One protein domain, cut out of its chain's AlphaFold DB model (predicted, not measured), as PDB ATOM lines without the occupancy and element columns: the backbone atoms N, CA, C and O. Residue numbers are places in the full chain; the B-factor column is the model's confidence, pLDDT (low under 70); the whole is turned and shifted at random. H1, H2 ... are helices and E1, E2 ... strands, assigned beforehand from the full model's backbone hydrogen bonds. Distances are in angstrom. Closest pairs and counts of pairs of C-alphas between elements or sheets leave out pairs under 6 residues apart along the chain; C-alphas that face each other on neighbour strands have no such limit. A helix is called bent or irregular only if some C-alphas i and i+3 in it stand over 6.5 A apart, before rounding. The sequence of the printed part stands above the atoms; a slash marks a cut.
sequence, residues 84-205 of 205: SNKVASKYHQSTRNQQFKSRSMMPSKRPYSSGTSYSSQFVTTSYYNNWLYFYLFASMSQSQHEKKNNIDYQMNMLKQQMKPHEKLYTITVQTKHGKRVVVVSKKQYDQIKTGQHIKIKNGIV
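This is residues 84 to 205 of the 205 residues of the protein "Proteophosphoglycan 5" of Staphylococcus equorum subsp. equorum (UniProt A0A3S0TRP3). Look for a packed body with one long helical arm: the hairpin of E1 and E2 is covered on one face by H2 and H4, mainly over E2, while residues 84 to 99 of H1 stick out as the arm. H3 packs on E2 with its residues 145 to 149, and H5 packs on E1 with residues 186 to 190. The printed part has 122 residues with five named helices and two named strands, in the order H1 H2 H3 H4 E1 E2 H5; the sheet E1 - E2 is antiparallel and the class is mostly helix. The whole is only just compact, close to loose, with a radius of gyration of the C-alphas of 16.1 A, and spans 54 by 33 by 30 A, the arm adding to its length.

Start at H1, residues 84 to 103, and go on to H2, residues 118 to 139; they only just touch, with 3 pairs of C-alphas within 8 A, through residues 100 to 103 of H1 alone, the closest C-alphas being those of Arg 103 and Val 123, 6.8 A apart. H3, residues 142 to 149, is close to H2 but not clearly touching, the C-alphas of Leu 136 and Lys 148 being closest at 5.7 A. H4, residues 151 to 161, touches H2 at a steep tilt of 64 degrees, opposite ways, with the C-alphas of Leu 132 and Leu 158 closest at 7.3 A. Next find the hairpin of E1, residues 169 to 175, and E2, residues 178 to 184: antiparallel at 152 degrees, with N 173 and O 180 2.8 A apart and N 182 and O 171 2.9 A apart, within hydrogen-bond range. E2 comes closest to H2 at the C-alphas of Val 183 and Thr 125, 5.5 A. H5, residues 186 to 191, is apart from H4. Every O i to N i+4 pair is within hydrogen-bond range in H1, H4 and H5; H2 has 17 of 18 and H3 2 of 4.

Find C-alpha 84 at (30.242, 31.440, -34.880); from there H1 runs 28.4 A. H2 begins at C-alpha 118 at (-0.601, 38.388, -32.966) and runs 30.5 A. H3 is irregular, C-alphas 143 and 146 being 8.0 A apart. H4 runs 15.4 A, E1 18.9 A and E2 18.7 A; H5 ends at C-alpha 191 at (-8.986, 38.703, -44.157).

The C-alphas of Ser 84 and Glu 146 are the two farthest apart, at 54.1 A. The printed part has no cut, and the link from H1 to H2 is long, with 14 residues. Look for pLDDT under 70 at residues 84 to 104, 139 to 143 and 202 to 205.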
ATOM      1  N   SER A  84      30.807  31.902 -36.158       55.88
ATOM      2  CA  SER A  84      30.242  31.440 -34.880       55.88
ATOM      3  C   SER A  84      28.926  32.153 -34.537       55.88
ATOM      4  O   SER A  84      27.981  31.499 -34.095       55.88
ATOM      5  N   ASN A  85      28.789  33.445 -34.864       56.84
ATOM      6  CA  ASN A  85      27.535  34.188 -34.697       56.84
ATOM      7  C   ASN A  85      26.416  33.699 -35.629       56.84
ATOM      8  O   ASN A  85      25.252  33.663 -35.223       56.84
ATOM      9  N   LYS A  86      26.729  33.257 -36.856       57.47
ATOM     10  CA  LYS A  86      25.728  32.625 -37.736       57.47
ATOM     11  C   LYS A  86      25.241  31.295 -37.166       57.47
ATOM     12  O   LYS A  86      24.036  31.042 -37.186       57.47
ATOM     13  N   VAL A  87      26.138  30.475 -36.625       59.00
ATOM     14  CA  VAL A  87      25.766  29.210 -35.977       59.00
ATOM     15  C   VAL A  87      24.942  29.482 -34.713       59.00
ATOM     16  O   VAL A  87      23.825  28.979 -34.611       59.00
ATOM     17  N   ALA A  88      25.396  30.369 -33.824       59.50
ATOM     18  CA  ALA A  88      24.662  30.768 -32.620       59.50
ATOM     19  C   ALA A  88      23.261  31.327 -32.944       59.50
ATOM     20  O   ALA A  88      22.274  30.918 -32.334       59.50
ATOM     21  N   SER A  89      23.132  32.186 -33.965       61.81
ATOM     22  CA  SER A  89      21.838  32.735 -34.407       61.81
ATOM     23  C   SER A  89      20.869  31.660 -34.917       61.81
ATOM     24  O   SER A  89      19.684  31.693 -34.580       61.81
ATOM     25  N   LYS A  90      21.362  30.647 -35.646       60.88
ATOM     26  CA  LYS A  90      20.553  29.494 -36.082       60.88
ATOM     27  C   LYS A  90      20.108  28.639 -34.900       60.88
ATOM     28  O   LYS A  90      18.955  28.207 -34.881       60.88
ATOM     29  N   TYR A  91      20.973  28.429 -33.908       60.75
ATOM     30  CA  TYR A  91      20.609  27.730 -32.673       60.75
ATOM     31  C   TYR A  91      19.542  28.496 -31.884       60.75
ATOM     32  O   TYR A  91      18.530  27.901 -31.522       60.75
ATOM     33  N   HIS A  92      19.689  29.813 -31.700       60.84
ATOM     34  CA  HIS A  92      18.677  30.650 -31.043       60.84
ATOM     35  C   HIS A  92      17.340  30.683 -31.800       60.84
ATOM     36  O   HIS A  92      16.272  30.696 -31.187       60.84
ATOM     37  N   GLN A  93      17.368  30.667 -33.135       62.72
ATOM     38  CA  GLN A  93      16.153  30.610 -33.948       62.72
ATOM     39  C   GLN A  93      15.489  29.225 -33.895       62.72
ATOM     40  O   GLN A  93      14.263  29.134 -33.819       62.72
ATOM     41  N   SER A  94      16.279  28.148 -33.891       62.66
ATOM     42  CA  SER A  94      15.786  26.772 -33.765       62.66
ATOM     43  C   SER A  94      15.139  26.527 -32.401       62.66
ATOM     44  O   SER A  94      13.992  26.080 -32.343       62.66
ATOM     45  N   THR A  95      15.809  26.900 -31.306       61.84
ATOM     46  CA  THR A  95      15.275  26.745 -29.942       61.84
ATOM     47  C   THR A  95      14.007  27.566 -29.740       61.84
ATOM     48  O   THR A  95      13.016  27.040 -29.237       61.84
ATOM     49  N   ARG A  96      13.968  28.810 -30.234       62.81
ATOM     50  CA  ARG A  96      12.753  29.638 -30.218       62.81
ATOM     51  C   ARG A  96      11.603  28.971 -30.979       62.81
ATOM     52  O   ARG A  96      10.496  28.879 -30.455       62.81
ATOM     53  N   ASN A  97      11.848  28.463 -32.188       62.00
ATOM     54  CA  ASN A  97      10.824  27.765 -32.974       62.00
ATOM     55  C   ASN A  97      10.330  26.482 -32.287       62.00
ATOM     56  O   ASN A  97       9.133  26.192 -32.332       62.00
ATOM     57  N   GLN A  98      11.217  25.734 -31.627       62.12
ATOM     58  CA  GLN A  98      10.831  24.564 -30.838       62.12
ATOM     59  C   GLN A  98       9.981  24.946 -29.620       62.12
ATOM     60  O   GLN A  98       8.959  24.304 -29.380       62.12
ATOM     61  N   GLN A  99      10.318  26.033 -28.919       60.34
ATOM     62  CA  GLN A  99       9.510  26.555 -27.812       60.34
ATOM     63  C   GLN A  99       8.114  27.004 -28.264       60.34
ATOM     64  O   GLN A  99       7.133  26.754 -27.570       60.34
ATOM     65  N   PHE A 100       7.975  27.640 -29.430       61.50
ATOM     66  CA  PHE A 100       6.649  28.000 -29.951       61.50
ATOM     67  C   PHE A 100       5.810  26.767 -30.307       61.50
ATOM     68  O   PHE A 100       4.616  26.736 -30.004       61.50
ATOM     69  N   LYS A 101       6.432  25.732 -30.887       63.78
ATOM     70  CA  LYS A 101       5.754  24.464 -31.197       63.78
ATOM     71  C   LYS A 101       5.282  23.746 -29.933       63.78
ATOM     72  O   LYS A 101       4.111  23.381 -29.867       63.78
ATOM     73  N   SER A 102       6.131  23.607 -28.915       63.94
ATOM     74  CA  SER A 102       5.745  22.936 -27.665       63.94
ATOM     75  C   SER A 102       4.673  23.712 -26.896       63.94
ATOM     76  O   SER A 102       3.721  23.121 -26.393       63.94
ATOM     77  N   ARG A 103       4.741  25.050 -26.883       66.31
ATOM     78  CA  ARG A 103       3.711  25.885 -26.240       66.31
ATOM     79  C   ARG A 103       2.356  25.802 -26.931       66.31
ATOM     80  O   ARG A 103       1.345  25.898 -26.251       66.31
ATOM     81  N   SER A 104       2.325  25.572 -28.243       67.44
ATOM     82  CA  SER A 104       1.075  25.327 -28.972       67.44
ATOM     83  C   SER A 104       0.439  23.963 -28.679       67.44
ATOM     84  O   SER A 104      -0.655  23.698 -29.156       67.44
ATOM     85  N   MET A 105       1.091  23.078 -27.922       72.88
ATOM     86  CA  MET A 105       0.502  21.810 -27.467       72.88
ATOM     87  C   MET A 105      -0.039  21.897 -26.038       72.88
ATOM     88  O   MET A 105      -0.745  20.999 -25.588       72.88
ATOM     89  N   MET A 106       0.268  22.981 -25.325       79.12
ATOM     90  CA  MET A 106      -0.157  23.179 -23.947       79.12
ATOM     91  C   MET A 106      -1.288  24.205 -23.875       79.12
ATOM     92  O   MET A 106      -1.237  25.215 -24.582       79.12
ATOM     93  N   PRO A 107      -2.281  24.003 -22.992       76.75
ATOM     94  CA  PRO A 107      -3.318  24.996 -22.777       76.75
ATOM     95  C   PRO A 107      -2.694  26.325 -22.367       76.75
ATOM     96  O   PRO A 107      -1.897  26.402 -21.426       76.75
ATOM     97  N   SER A 108      -3.075  27.399 -23.059       78.31
ATOM     98  CA  SER A 108      -2.729  28.750 -22.619       78.31
ATOM     99  C   SER A 108      -3.268  28.967 -21.205       78.31
ATOM    100  O   SER A 108      -4.385  28.555 -20.901       78.31
ATOM    101  N   LYS A 109      -2.527  29.658 -20.330       81.25
ATOM    102  CA  LYS A 109      -3.026  30.034 -18.991       81.25
ATOM    103  C   LYS A 109      -4.080  31.138 -19.048       81.25
ATOM    104  O   LYS A 109      -4.972  31.172 -18.208       81.25
ATOM    105  N   ARG A 110      -4.056  31.986 -20.079       83.88
ATOM    106  CA  ARG A 110      -5.020  33.084 -20.256       83.88
ATOM    107  C   ARG A 110      -6.078  32.731 -21.306       83.88
ATOM    108  O   ARG A 110      -5.758  31.946 -22.199       83.88
ATOM    109  N   PRO A 111      -7.318  33.232 -21.192       88.00
ATOM    110  CA  PRO A 111      -8.286  33.150 -22.280       88.00
ATOM    111  C   PRO A 111      -7.760  33.870 -23.524       88.00
ATOM    112  O   PRO A 111      -6.982  34.826 -23.424       88.00
ATOM    113  N   TYR A 112      -8.180  33.415 -24.694       91.31
ATOM    114  CA  TYR A 112      -7.987  34.117 -25.946       91.31
ATOM    115  C   TYR A 112      -8.600  35.517 -25.866       91.31
ATOM    116  O   TYR A 112      -9.718  35.716 -25.392       91.31
ATOM    117  N   SER A 113      -7.857  36.496 -26.379       91.00
ATOM    118  CA  SER A 113      -8.326  37.866 -26.532       91.00
ATOM    119  C   SER A 113      -7.780  38.453 -27.826       91.00
ATOM    120  O   SER A 113      -6.574  38.409 -28.091       91.00
ATOM    121  N   SER A 114      -8.677  39.043 -28.613       91.06
ATOM    122  CA  SER A 114      -8.354  39.706 -29.877       91.06
ATOM    123  C   SER A 114      -7.537  40.987 -29.713       91.06
ATOM    124  O   SER A 114      -6.925  41.426 -30.684       91.06
ATOM    125  N   GLY A 115      -7.497  41.568 -28.509       88.75
ATOM    126  CA  GLY A 115      -6.678  42.743 -28.197       88.75
ATOM    127  C   GLY A 115      -5.213  42.418 -27.889       88.75
ATOM    128  O   GLY A 115      -4.404  43.323 -27.724       88.75
ATOM    129  N   THR A 116      -4.846  41.134 -27.790       89.12
ATOM    130  CA  THR A 116      -3.458  40.722 -27.517       89.12
ATOM    131  C   THR A 116      -2.608  40.685 -28.786       89.12
ATOM    132  O   THR A 116      -3.130  40.707 -29.901       89.12
ATOM    133  N   SER A 117      -1.282  40.601 -28.637       91.56
ATOM    134  CA  SER A 117      -0.367  40.519 -29.781       91.56
ATOM    135  C   SER A 117      -0.677  39.324 -30.690       91.56
ATOM    136  O   SER A 117      -1.115  38.267 -30.229       91.56
ATOM    137  N   TYR A 118      -0.382  39.460 -31.988       88.62
ATOM    138  CA  TYR A 118      -0.601  38.388 -32.966       88.62
ATOM    139  C   TYR A 118       0.084  37.077 -32.557       88.62
ATOM    140  O   TYR A 118      -0.516  36.015 -32.663       88.62
ATOM    141  N   SER A 119       1.303  37.136 -32.013       85.88
ATOM    142  CA  SER A 119       2.006  35.944 -31.525       85.88
ATOM    143  C   SER A 119       1.277  35.259 -30.368       85.88
ATOM    144  O   SER A 119       1.249  34.033 -30.307       85.88
ATOM    145  N   SER A 120       0.663  36.026 -29.463       88.00
ATOM    146  CA  SER A 120      -0.140  35.472 -28.367       88.00
ATOM    147  C   SER A 120      -1.419  34.822 -28.893       88.00
ATOM    148  O   SER A 120      -1.747  33.700 -28.509       88.00
ATOM    149  N   GLN A 121      -2.111  35.489 -29.824       90.44
ATOM    150  CA  GLN A 121      -3.274  34.920 -30.509       90.44
ATOM    151  C   GLN A 121      -2.897  33.632 -31.245       90.44
ATOM    152  O   GLN A 121      -3.604  32.632 -31.140       90.44
ATOM    153  N   PHE A 122      -1.761  33.625 -31.940       87.50
ATOM    154  CA  PHE A 122      -1.276  32.475 -32.691       87.50
ATOM    155  C   PHE A 122      -1.004  31.264 -31.792       87.50
ATOM    156  O   PHE A 122      -1.421  30.160 -32.124       87.50
ATOM    157  N   VAL A 123      -0.364  31.452 -30.634       87.06
ATOM    158  CA  VAL A 123      -0.119  30.347 -29.689       87.06
ATOM    159  C   VAL A 123      -1.436  29.751 -29.189       87.06
ATOM    160  O   VAL A 123      -1.602  28.533 -29.217       87.06
ATOM    161  N   THR A 124      -2.392  30.592 -28.788       89.38
ATOM    162  CA  THR A 124      -3.684  30.127 -28.261       89.38
ATOM    163  C   THR A 124      -4.542  29.457 -29.338       89.38
ATOM    164  O   THR A 124      -5.101  28.391 -29.107       89.38
ATOM    165  N   THR A 125      -4.617  30.036 -30.538       91.06
ATOM    166  CA  THR A 125      -5.363  29.451 -31.671       91.06
ATOM    167  C   THR A 125      -4.731  28.141 -32.140       91.06
ATOM    168  O   THR A 125      -5.443  27.167 -32.376       91.06
ATOM    169  N   SER A 126      -3.396  28.065 -32.176       89.06
ATOM    170  CA  SER A 126      -2.671  26.825 -32.478       89.06
ATOM    171  C   SER A 126      -2.947  25.735 -31.448       89.06
ATOM    172  O   SER A 126      -3.110  24.584 -31.838       89.06
ATOM    173  N   TYR A 127      -3.070  26.080 -30.163       90.69
ATOM    174  CA  TYR A 127      -3.474  25.128 -29.128       90.69
ATOM    175  C   TYR A 127      -4.840  24.501 -29.399       90.69
ATOM    176  O   TYR A 127      -4.942  23.275 -29.460       90.69
ATOM    177  N   TYR A 128      -5.870  25.316 -29.632       91.56
ATOM    178  CA  TYR A 128      -7.206  24.793 -29.928       91.56
ATOM    179  C   TYR A 128      -7.237  23.961 -31.209       91.56
ATOM    180  O   TYR A 128      -7.871  22.906 -31.241       91.56
ATOM    181  N   ASN A 129      -6.514  24.391 -32.243       91.31
ATOM    182  CA  ASN A 129      -6.393  23.623 -33.476       91.31
ATOM    183  C   ASN A 129      -5.715  22.278 -33.229       91.31
ATOM    184  O   ASN A 129      -6.256  21.252 -33.624       91.31
ATOM    185  N   ASN A 130      -4.568  22.256 -32.549       88.62
ATOM    186  CA  ASN A 130      -3.852  21.020 -32.241       88.62
ATOM    187  C   ASN A 130      -4.712  20.065 -31.405       88.62
ATOM    188  O   ASN A 130      -4.728  18.868 -31.682       88.62
ATOM    189  N   TRP A 131      -5.468  20.589 -30.438       89.00
ATOM    190  CA  TRP A 131      -6.412  19.807 -29.644       89.00
ATOM    191  C   TRP A 131      -7.533  19.207 -30.510       89.00
ATOM    192  O   TRP A 131      -7.748  17.995 -30.471       89.00
ATOM    193  N   LEU A 132      -8.183  20.009 -31.365       89.25
ATOM    194  CA  LEU A 132      -9.199  19.519 -32.308       89.25
ATOM    195  C   LEU A 132      -8.624  18.461 -33.257       89.25
ATOM    196  O   LEU A 132      -9.236  17.414 -33.462       89.25
ATOM    197  N   TYR A 133      -7.438  18.703 -33.821       86.50
ATOM    198  CA  TYR A 133      -6.762  17.751 -34.701       86.50
ATOM    199  C   TYR A 133      -6.445  16.441 -33.978       86.50
ATOM    200  O   TYR A 133      -6.710  15.372 -34.526       86.50
ATOM    201  N   PHE A 134      -5.926  16.502 -32.752       84.94
ATOM    202  CA  PHE A 134      -5.638  15.306 -31.971       84.94
ATOM    203  C   PHE A 134      -6.898  14.455 -31.786       84.94
ATOM    204  O   PHE A 134      -6.893  13.277 -32.124       84.94
ATOM    205  N   TYR A 135      -8.017  15.046 -31.366       83.62
ATOM    206  CA  TYR A 135      -9.246  14.273 -31.173       83.62
ATOM    207  C   TYR A 135      -9.860  13.766 -32.486       83.62
ATOM    208  O   TYR A 135     -10.280  12.617 -32.590       83.62
ATOM    209  N   LEU A 136      -9.883  14.587 -33.534       83.81
ATOM    210  CA  LEU A 136     -10.512  14.196 -34.799       83.81
ATOM    211  C   LEU A 136      -9.738  13.108 -35.557       83.81
ATOM    212  O   LEU A 136     -10.313  12.461 -36.436       83.81
ATOM    213  N   PHE A 137      -8.443  12.938 -35.290       77.75
ATOM    214  CA  PHE A 137      -7.588  12.020 -36.048       77.75
ATOM    215  C   PHE A 137      -6.940  10.922 -35.206       77.75
ATOM    216  O   PHE A 137      -6.763   9.832 -35.735       77.75
ATOM    217  N   ALA A 138      -6.607  11.173 -33.938       72.06
ATOM    218  CA  ALA A 138      -5.965  10.178 -33.079       72.06
ATOM    219  C   ALA A 138      -6.974   9.343 -32.277       72.06
ATOM    220  O   ALA A 138      -6.704   8.174 -32.021       72.06
ATOM    221  N   SER A 139      -8.128   9.904 -31.889       60.84
ATOM    222  CA  SER A 139      -9.099   9.193 -31.038       60.84
ATOM    223  C   SER A 139     -10.356   8.703 -31.762       60.84
ATOM    224  O   SER A 139     -11.114   7.916 -31.196       60.84
ATOM    225  N   MET A 140     -10.579   9.103 -33.019       64.25
ATOM    226  CA  MET A 140     -11.703   8.618 -33.826       64.25
ATOM    227  C   MET A 140     -11.264   7.577 -34.855       64.25
ATOM    228  O   MET A 140     -10.471   7.866 -35.751       64.25
ATOM    229  N   SER A 141     -11.839   6.375 -34.757       63.94
ATOM    230  CA  SER A 141     -11.691   5.317 -35.757       63.94
ATOM    231  C   SER A 141     -12.396   5.673 -37.074       63.94
ATOM    232  O   SER A 141     -13.280   6.536 -37.124       63.94
ATOM    233  N   GLN A 142     -12.044   4.956 -38.147       62.94
ATOM    234  CA  GLN A 142     -12.644   5.084 -39.484       62.94
ATOM    235  C   GLN A 142     -14.189   5.027 -39.447       62.94
ATOM    236  O   GLN A 142     -14.863   5.727 -40.192       62.94
ATOM    237  N   SER A 143     -14.788   4.259 -38.531       61.66
ATOM    238  CA  SER A 143     -16.249   4.132 -38.421       61.66
ATOM    239  C   SER A 143     -16.959   5.364 -37.837       61.66
ATOM    240  O   SER A 143     -18.185   5.409 -37.828       61.66
ATOM    241  N   GLN A 144     -16.226   6.384 -37.373       71.31
ATOM    242  CA  GLN A 144     -16.781   7.644 -36.854       71.31
ATOM    243  C   GLN A 144     -16.608   8.825 -37.835       71.31
ATOM    244  O   GLN A 144     -16.667   9.988 -37.426       71.31
ATOM    245  N   HIS A 145     -16.415   8.547 -39.133       70.06
ATOM    246  CA  HIS A 145     -16.210   9.568 -40.171       70.06
ATOM    247  C   HIS A 145     -17.298  10.652 -40.210       70.06
ATOM    248  O   HIS A 145     -16.969  11.829 -40.375       70.06
ATOM    249  N   GLU A 146     -18.560  10.286 -39.985       72.88
ATOM    250  CA  GLU A 146     -19.681  11.235 -39.934       72.88
ATOM    251  C   GLU A 146     -19.509  12.265 -38.811       72.88
ATOM    252  O   GLU A 146     -19.598  13.472 -39.039       72.88
ATOM    253  N   LYS A 147     -19.145  11.819 -37.601       78.12
ATOM    254  CA  LYS A 147     -18.903  12.727 -36.466       78.12
ATOM    255  C   LYS A 147     -17.681  13.610 -36.697       78.12
ATOM    256  O   LYS A 147     -17.692  14.785 -36.343       78.12
ATOM    257  N   LYS A 148     -16.651  13.065 -37.348       80.88
ATOM    258  CA  LYS A 148     -15.423  13.787 -37.696       80.88
ATOM    259  C   LYS A 148     -15.666  14.940 -38.682       80.88
ATOM    260  O   LYS A 148     -14.899  15.901 -38.677       80.88
ATOM    261  N   ASN A 149     -16.689  14.832 -39.529       85.12
ATOM    262  CA  ASN A 149     -17.043  15.834 -40.539       85.12
ATOM    263  C   ASN A 149     -18.218  16.731 -40.118       85.12
ATOM    264  O   ASN A 149     -18.468  17.753 -40.758       85.12
ATOM    265  N   ASN A 150     -18.913  16.375 -39.038       90.44
ATOM    266  CA  ASN A 150     -19.989  17.168 -38.465       90.44
ATOM    267  C   ASN A 150     -19.420  18.436 -37.798       90.44
ATOM    268  O   ASN A 150     -18.556  18.367 -36.918       90.44
ATOM    269  N   ILE A 151     -19.885  19.603 -38.248       93.00
ATOM    270  CA  ILE A 151     -19.410  20.905 -37.766       93.00
ATOM    271  C   ILE A 151     -19.948  21.223 -36.376       93.00
ATOM    272  O   ILE A 151     -19.191  21.720 -35.546       93.00
ATOM    273  N   ASP A 152     -21.198  20.877 -36.087       93.69
ATOM    274  CA  ASP A 152     -21.800  21.116 -34.777       93.69
ATOM    275  C   ASP A 152     -21.092  20.306 -33.695       93.69
ATOM    276  O   ASP A 152     -20.810  20.822 -32.613       93.69
ATOM    277  N   TYR A 153     -20.705  19.067 -34.013       91.81
ATOM    278  CA  TYR A 153     -19.901  18.236 -33.120       91.81
ATOM    279  C   TYR A 153     -18.537  18.878 -32.826       91.81
ATOM    280  O   TYR A 153     -18.171  19.039 -31.661       91.81
ATOM    281  N   GLN A 154     -17.814  19.316 -33.862       93.12
ATOM    282  CA  GLN A 154     -16.523  20.002 -33.712       93.12
ATOM    283  C   GLN A 154     -16.647  21.312 -32.917       93.12
ATOM    284  O   GLN A 154     -15.819  21.590 -32.050       93.12
ATOM    285  N   MET A 155     -17.693  22.104 -33.171       93.94
ATOM    286  CA  MET A 155     -17.965  23.335 -32.426       93.94
ATOM    287  C   MET A 155     -18.325  23.050 -30.968       93.94
ATOM    288  O   MET A 155     -17.894  23.788 -30.084       93.94
ATOM    289  N   ASN A 156     -19.086  21.990 -30.693       93.69
ATOM    290  CA  ASN A 156     -19.436  21.604 -29.330       93.69
ATOM    291  C   ASN A 156     -18.201  21.149 -28.541       93.69
ATOM    292  O   ASN A 156     -17.996  21.597 -27.416       93.69
ATOM    293  N   MET A 157     -17.333  20.344 -29.161       91.56
ATOM    294  CA  MET A 157     -16.033  19.990 -28.587       91.56
ATOM    295  C   MET A 157     -15.213  21.241 -28.258       91.56
ATOM    296  O   MET A 157     -14.688  21.369 -27.154       91.56
ATOM    297  N   LEU A 158     -15.142  22.197 -29.190       92.56
ATOM    298  CA  LEU A 158     -14.413  23.440 -28.965       92.56
ATOM    299  C   LEU A 158     -14.997  24.233 -27.787       92.56
ATOM    300  O   LEU A 158     -14.245  24.650 -26.914       92.56
ATOM    301  N   LYS A 159     -16.325  24.387 -27.721       93.06
ATOM    302  CA  LYS A 159     -17.015  25.074 -26.617       93.06
ATOM    303  C   LYS A 159     -16.732  24.435 -25.258       93.06
ATOM    304  O   LYS A 159     -16.572  25.162 -24.289       93.06
ATOM    305  N   GLN A 160     -16.651  23.107 -25.191       91.94
ATOM    306  CA  GLN A 160     -16.316  22.389 -23.955       91.94
ATOM    307  C   GLN A 160     -14.869  22.633 -23.508       91.94
ATOM    308  O   GLN A 160     -14.598  22.669 -22.312       91.94
ATOM    309  N   GLN A 161     -13.947  22.817 -24.458       91.56
ATOM    310  CA  GLN A 161     -12.535  23.081 -24.171       91.56
ATOM    311  C   GLN A 161     -12.235  24.565 -23.898       91.56
ATOM    312  O   GLN A 161     -11.189  24.906 -23.337       91.56
ATOM    313  N   MET A 162     -13.111  25.468 -24.338       91.50
ATOM    314  CA  MET A 162     -12.980  26.906 -24.116       91.50
ATOM    315  C   MET A 162     -13.123  27.264 -22.638       91.50
ATOM    316  O   MET A 162     -13.862  26.641 -21.878       91.50
ATOM    317  N   LYS A 163     -12.429  28.325 -22.230       90.25
ATOM    318  CA  LYS A 163     -12.587  28.897 -20.894       90.25
ATOM    319  C   LYS A 163     -13.897  29.679 -20.792       90.25
ATOM    320  O   LYS A 163     -14.409  30.162 -21.806       90.25
ATOM    321  N   PRO A 164     -14.418  29.881 -19.568       89.44
ATOM    322  CA  PRO A 164     -15.596  30.712 -19.353       89.44
ATOM    323  C   PRO A 164     -15.450  32.092 -20.007       89.44
ATOM    324  O   PRO A 164     -14.418  32.746 -19.863       89.44
ATOM    325  N   HIS A 165     -16.491  32.521 -20.727       87.25
ATOM    326  CA  HIS A 165     -16.575  33.809 -21.438       87.25
ATOM    327  C   HIS A 165     -15.504  34.059 -22.519       87.25
ATOM    328  O   HIS A 165     -15.371  35.181 -23.013       87.25
ATOM    329  N   GLU A 166     -14.757  33.034 -22.929       90.56
ATOM    330  CA  GLU A 166     -13.811  33.133 -24.037       90.56
ATOM    331  C   GLU A 166     -14.549  33.233 -25.380       90.56
ATOM    332  O   GLU A 166     -15.596  32.618 -25.585       90.56
ATOM    333  N   LYS A 167     -14.003  34.010 -26.321       92.38
ATOM    334  CA  LYS A 167     -14.556  34.152 -27.676       92.38
ATOM    335  C   LYS A 167     -13.493  33.799 -28.702       92.38
ATOM    336  O   LYS A 167     -12.543  34.553 -28.877       92.38
ATOM    337  N   LEU A 168     -13.668  32.676 -29.387       93.62
ATOM    338  CA  LEU A 168     -12.775  32.240 -30.456       93.62
ATOM    339  C   LEU A 168     -13.329  32.640 -31.824       93.62
ATOM    340  O   LEU A 168     -14.534  32.571 -32.056       93.62
ATOM    341  N   TYR A 169     -12.434  33.015 -32.736       94.81
ATOM    342  CA  TYR A 169     -12.772  33.204 -34.143       94.81
ATOM    343  C   TYR A 169     -12.545  31.890 -34.872       94.81
ATOM    344  O   TYR A 169     -11.444  31.338 -34.839       94.81
ATOM    345  N   THR A 170     -13.589  31.375 -35.509       94.69
ATOM    346  CA  THR A 170     -13.554  30.086 -36.192       94.69
ATOM    347  C   THR A 170     -14.004  30.226 -37.631       94.69
ATOM    348  O   THR A 170     -14.893  31.009 -37.957       94.69
ATOM    349  N   ILE A 171     -13.381  29.445 -38.503       93.88
ATOM    350  CA  ILE A 171     -13.777  29.297 -39.899       93.88
ATOM    351  C   ILE A 171     -14.115  27.836 -40.170       93.88
ATOM    352  O   ILE A 171     -13.572  26.924 -39.541       93.88
ATOM    353  N   THR A 172     -15.012  27.608 -41.125       94.06
ATOM    354  CA  THR A 172     -15.270  26.272 -41.660       94.06
ATOM    355  C   THR A 172     -14.550  26.113 -42.986       94.06
ATOM    356  O   THR A 172     -14.758  26.887 -43.915       94.06
ATOM    357  N   VAL A 173     -13.713  25.086 -43.078       91.50
ATOM    358  CA  VAL A 173     -12.938  24.768 -44.274       91.50
ATOM    359  C   VAL A 173     -13.465  23.473 -44.865       91.50
ATOM    360  O   VAL A 173     -13.470  22.431 -44.206       91.50
ATOM    361  N   GLN A 174     -13.896  23.525 -46.120       91.75
ATOM    362  CA  GLN A 174     -14.191  22.324 -46.890       91.75
ATOM    363  C   GLN A 174     -12.870  21.732 -47.388       91.75
ATOM    364  O   GLN A 174     -12.166  22.341 -48.188       91.75
ATOM    365  N   THR A 175     -12.520  20.541 -46.909       87.94
ATOM    366  CA  THR A 175     -11.335  19.805 -47.372       87.94
ATOM    367  C   THR A 175     -11.749  18.631 -48.259       87.94
ATOM    368  O   THR A 175     -12.926  18.262 -48.305       87.94
ATOM    369  N   LYS A 176     -10.768  17.979 -48.900       87.75
ATOM    370  CA  LYS A 176     -10.975  16.703 -49.611       87.75
ATOM    371  C   LYS A 176     -11.520  15.594 -48.698       87.75
ATOM    372  O   LYS A 176     -12.138  14.658 -49.180       87.75
ATOM    373  N   HIS A 177     -11.302  15.707 -47.387       82.62
ATOM    374  CA  HIS A 177     -11.698  14.720 -46.379       82.62
ATOM    375  C   HIS A 177     -12.888  15.186 -45.526       82.62
ATOM    376  O   HIS A 177     -13.048  14.715 -44.399       82.62
ATOM    377  N   GLY A 178     -13.676  16.145 -46.022       87.00
ATOM    378  CA  GLY A 178     -14.849  16.693 -45.336       87.00
ATOM    379  C   GLY A 178     -14.629  18.070 -44.708       87.00
ATOM    380  O   GLY A 178     -13.565  18.688 -44.849       87.00
ATOM    381  N   LYS A 179     -15.666  18.567 -44.030       91.06
ATOM    382  CA  LYS A 179     -15.683  19.896 -43.408       91.06
ATOM    383  C   LYS A 179     -14.906  19.902 -42.090       91.06
ATOM    384  O   LYS A 179     -14.969  18.950 -41.308       91.06
ATOM    385  N   ARG A 180     -14.167  20.983 -41.844       91.12
ATOM    386  CA  ARG A 180     -13.320  21.167 -40.659       91.12
ATOM    387  C   ARG A 180     -13.547  22.524 -40.030       91.12
ATOM    388  O   ARG A 180     -13.583  23.523 -40.743       91.12
ATOM    389  N   VAL A 181     -13.632  22.556 -38.708       93.12
ATOM    390  CA  VAL A 181     -13.547  23.793 -37.932       93.12
ATOM    391  C   VAL A 181     -12.080  24.102 -37.677       93.12
ATOM    392  O   VAL A 181     -11.333  23.244 -37.211       93.12
ATOM    393  N   VAL A 182     -11.672  25.331 -37.977       92.88
ATOM    394  CA  VAL A 182     -10.330  25.834 -37.672       92.88
ATOM    395  C   VAL A 182     -10.464  27.135 -36.900       92.88
ATOM    396  O   VAL A 182     -11.216  28.026 -37.292       92.88
ATOM    397  N   VAL A 183      -9.732  27.242 -35.800       93.69
ATOM    398  CA  VAL A 183      -9.623  28.455 -34.993       93.69
ATOM    399  C   VAL A 183      -8.531  29.344 -35.579       93.69
ATOM    400  O   VAL A 183      -7.422  28.884 -35.843       93.69
ATOM    401  N   VAL A 184      -8.823  30.622 -35.780       93.00
ATOM    402  CA  VAL A 184      -7.901  31.586 -36.391       93.00
ATOM    403  C   VAL A 184      -7.770  32.836 -35.531       93.00
ATOM    404  O   VAL A 184      -8.594  33.111 -34.660       93.00
ATOM    405  N   SER A 185      -6.704  33.603 -35.755       92.44
ATOM    406  CA  SER A 185      -6.575  34.932 -35.145       92.44
ATOM    407  C   SER A 185      -7.622  35.892 -35.713       92.44
ATOM    408  O   SER A 185      -8.087  35.712 -36.842       92.44
ATOM    409  N   LYS A 186      -7.940  36.969 -34.981       93.38
ATOM    410  CA  LYS A 186      -8.884  37.989 -35.476       93.38
ATOM    411  C   LYS A 186      -8.427  38.565 -36.821       93.38
ATOM    412  O   LYS A 186      -9.220  38.683 -37.743       93.38
ATOM    413  N   LYS A 187      -7.126  38.849 -36.952       91.25
ATOM    414  CA  LYS A 187      -6.543  39.383 -38.190       91.25
ATOM    415  C   LYS A 187      -6.789  38.463 -39.391       91.25
ATOM    416  O   LYS A 187      -7.121  38.952 -40.459       91.25
ATOM    417  N   GLN A 188      -6.623  37.153 -39.217       90.56
ATOM    418  CA  GLN A 188      -6.876  36.184 -40.285       90.56
ATOM    419  C   GLN A 188      -8.368  36.055 -40.579       90.56
ATOM    420  O   GLN A 188      -8.749  36.025 -41.742       90.56
ATOM    421  N   TYR A 189      -9.204  36.015 -39.539       92.88
ATOM    422  CA  TYR A 189     -10.654  35.967 -39.697       92.88
ATOM    423  C   TYR A 189     -11.167  37.122 -40.566       92.88
ATOM    424  O   TYR A 189     -11.889  36.887 -41.525       92.88
ATOM    425  N   ASP A 190     -10.710  38.345 -40.287       92.62
ATOM    426  CA  ASP A 190     -11.113  39.549 -41.022       92.62
ATOM    427  C   ASP A 190     -10.623  39.548 -42.492       92.62
ATOM    428  O   ASP A 190     -11.178  40.247 -43.338       92.62
ATOM    429  N   GLN A 191      -9.575  38.780 -42.813       91.81
ATOM    430  CA  GLN A 191      -8.986  38.703 -44.157       91.81
ATOM    431  C   GLN A 191      -9.588  37.598 -45.033       91.81
ATOM    432  O   GLN A 191      -9.524  37.694 -46.261       91.81
ATOM    433  N   ILE A 192     -10.132  36.544 -44.424       91.00
ATOM    434  CA  ILE A 192     -10.634  35.369 -45.138       91.00
ATOM    435  C   ILE A 192     -12.079  35.612 -45.554       91.00
ATOM    436  O   ILE A 192     -12.949  35.863 -44.724       91.00
ATOM    437  N   LYS A 193     -12.350  35.480 -46.853       92.62
ATOM    438  CA  LYS A 193     -13.706  35.598 -47.401       92.62
ATOM    439  C   LYS A 193     -14.326  34.222 -47.633       92.62
ATOM    440  O   LYS A 193     -13.641  33.265 -47.995       92.62
ATOM    441  N   THR A 194     -15.642  34.122 -47.468       91.81
ATOM    442  CA  THR A 194     -16.395  32.908 -47.815       91.81
ATOM    443  C   THR A 194     -16.172  32.545 -49.285       91.81
ATOM    444  O   THR A 194     -16.205  33.413 -50.152       91.81
ATOM    445  N   GLY A 195     -15.924  31.264 -49.565       90.69
ATOM    446  CA  GLY A 195     -15.622  30.766 -50.915       90.69
ATOM    447  C   GLY A 195     -14.153  30.902 -51.335       90.69
ATOM    448  O   GLY A 195     -13.762  30.361 -52.366       90.69
ATOM    449  N   GLN A 196     -13.309  31.563 -50.539       92.00
ATOM    450  CA  GLN A 196     -11.885  31.686 -50.832       92.00
ATOM    451  C   GLN A 196     -11.151  30.352 -50.637       92.00
ATOM    452  O   GLN A 196     -11.314  29.664 -49.628       92.00
ATOM    453  N   HIS A 197     -10.278  30.013 -51.584       90.75
ATOM    454  CA  HIS A 197      -9.363  28.886 -51.439       90.75
ATOM    455  C   HIS A 197      -8.159  29.313 -50.603       90.75
ATOM    456  O   HIS A 197      -7.428  30.232 -50.969       90.75
ATOM    457  N   ILE A 198      -7.949  28.630 -49.482       87.06
ATOM    458  CA  ILE A 198      -6.892  28.952 -48.524       87.06
ATOM    459  C   ILE A 198      -5.990  27.747 -48.265       87.06
ATOM    460  O   ILE A 198      -6.428  26.596 -48.339       87.06
ATOM    461  N   LYS A 199      -4.719  28.000 -47.940       87.31
ATOM    462  CA  LYS A 199      -3.750  26.949 -47.617       87.31
ATOM    463  C   LYS A 199      -3.308  27.071 -46.170       87.31
ATOM    464  O   LYS A 199      -2.404  27.828 -45.852       87.31
ATOM    465  N   ILE A 200      -3.876  26.227 -45.319       76.81
ATOM    466  CA  ILE A 200      -3.551  26.240 -43.896       76.81
ATOM    467  C   ILE A 200      -2.302  25.393 -43.643       76.81
ATOM    468  O   ILE A 200      -2.313  24.178 -43.849       76.81
ATOM    469  N   LYS A 201      -1.219  26.023 -43.182       74.06
ATOM    470  CA  LYS A 201      -0.012  25.342 -42.687       74.06
ATOM    471  C   LYS A 201       0.171  25.652 -41.207       74.06
ATOM    472  O   LYS A 201       0.380  26.804 -40.843       74.06
ATOM    473  N   ASN A 202       0.138  24.628 -40.354       62.31
ATOM    474  CA  ASN A 202       0.344  24.760 -38.902       62.31
ATOM    475  C   ASN A 202      -0.574  25.816 -38.244       62.31
ATOM    476  O   ASN A 202      -0.119  26.595 -37.414       62.31
ATOM    477  N   GLY A 203      -1.843  25.899 -38.660       55.19
ATOM    478  CA  GLY A 203      -2.789  26.899 -38.142       55.19
ATOM    479  C   GLY A 203      -2.594  28.323 -38.681       55.19
ATOM    480  O   GLY A 203      -3.302  29.232 -38.259       55.19
ATOM    481  N   ILE A 204      -1.667  28.533 -39.620       58.75
ATOM    482  CA  ILE A 204      -1.529  29.785 -40.369       58.75
ATOM    483  C   ILE A 204      -2.231  29.611 -41.710       58.75
ATOM    484  O   ILE A 204      -1.885  28.700 -42.463       58.75
ATOM    485  N   VAL A 205      -3.222  30.464 -41.954       56.56
ATOM    486  CA  VAL A 205      -3.905  30.617 -43.243       56.56
ATOM    487  C   VAL A 205      -3.072  31.457 -44.198       56.56
ATOM    488  O   VAL A 205      -2.505  32.462 -43.712       56.56
TER     489      VAL A 205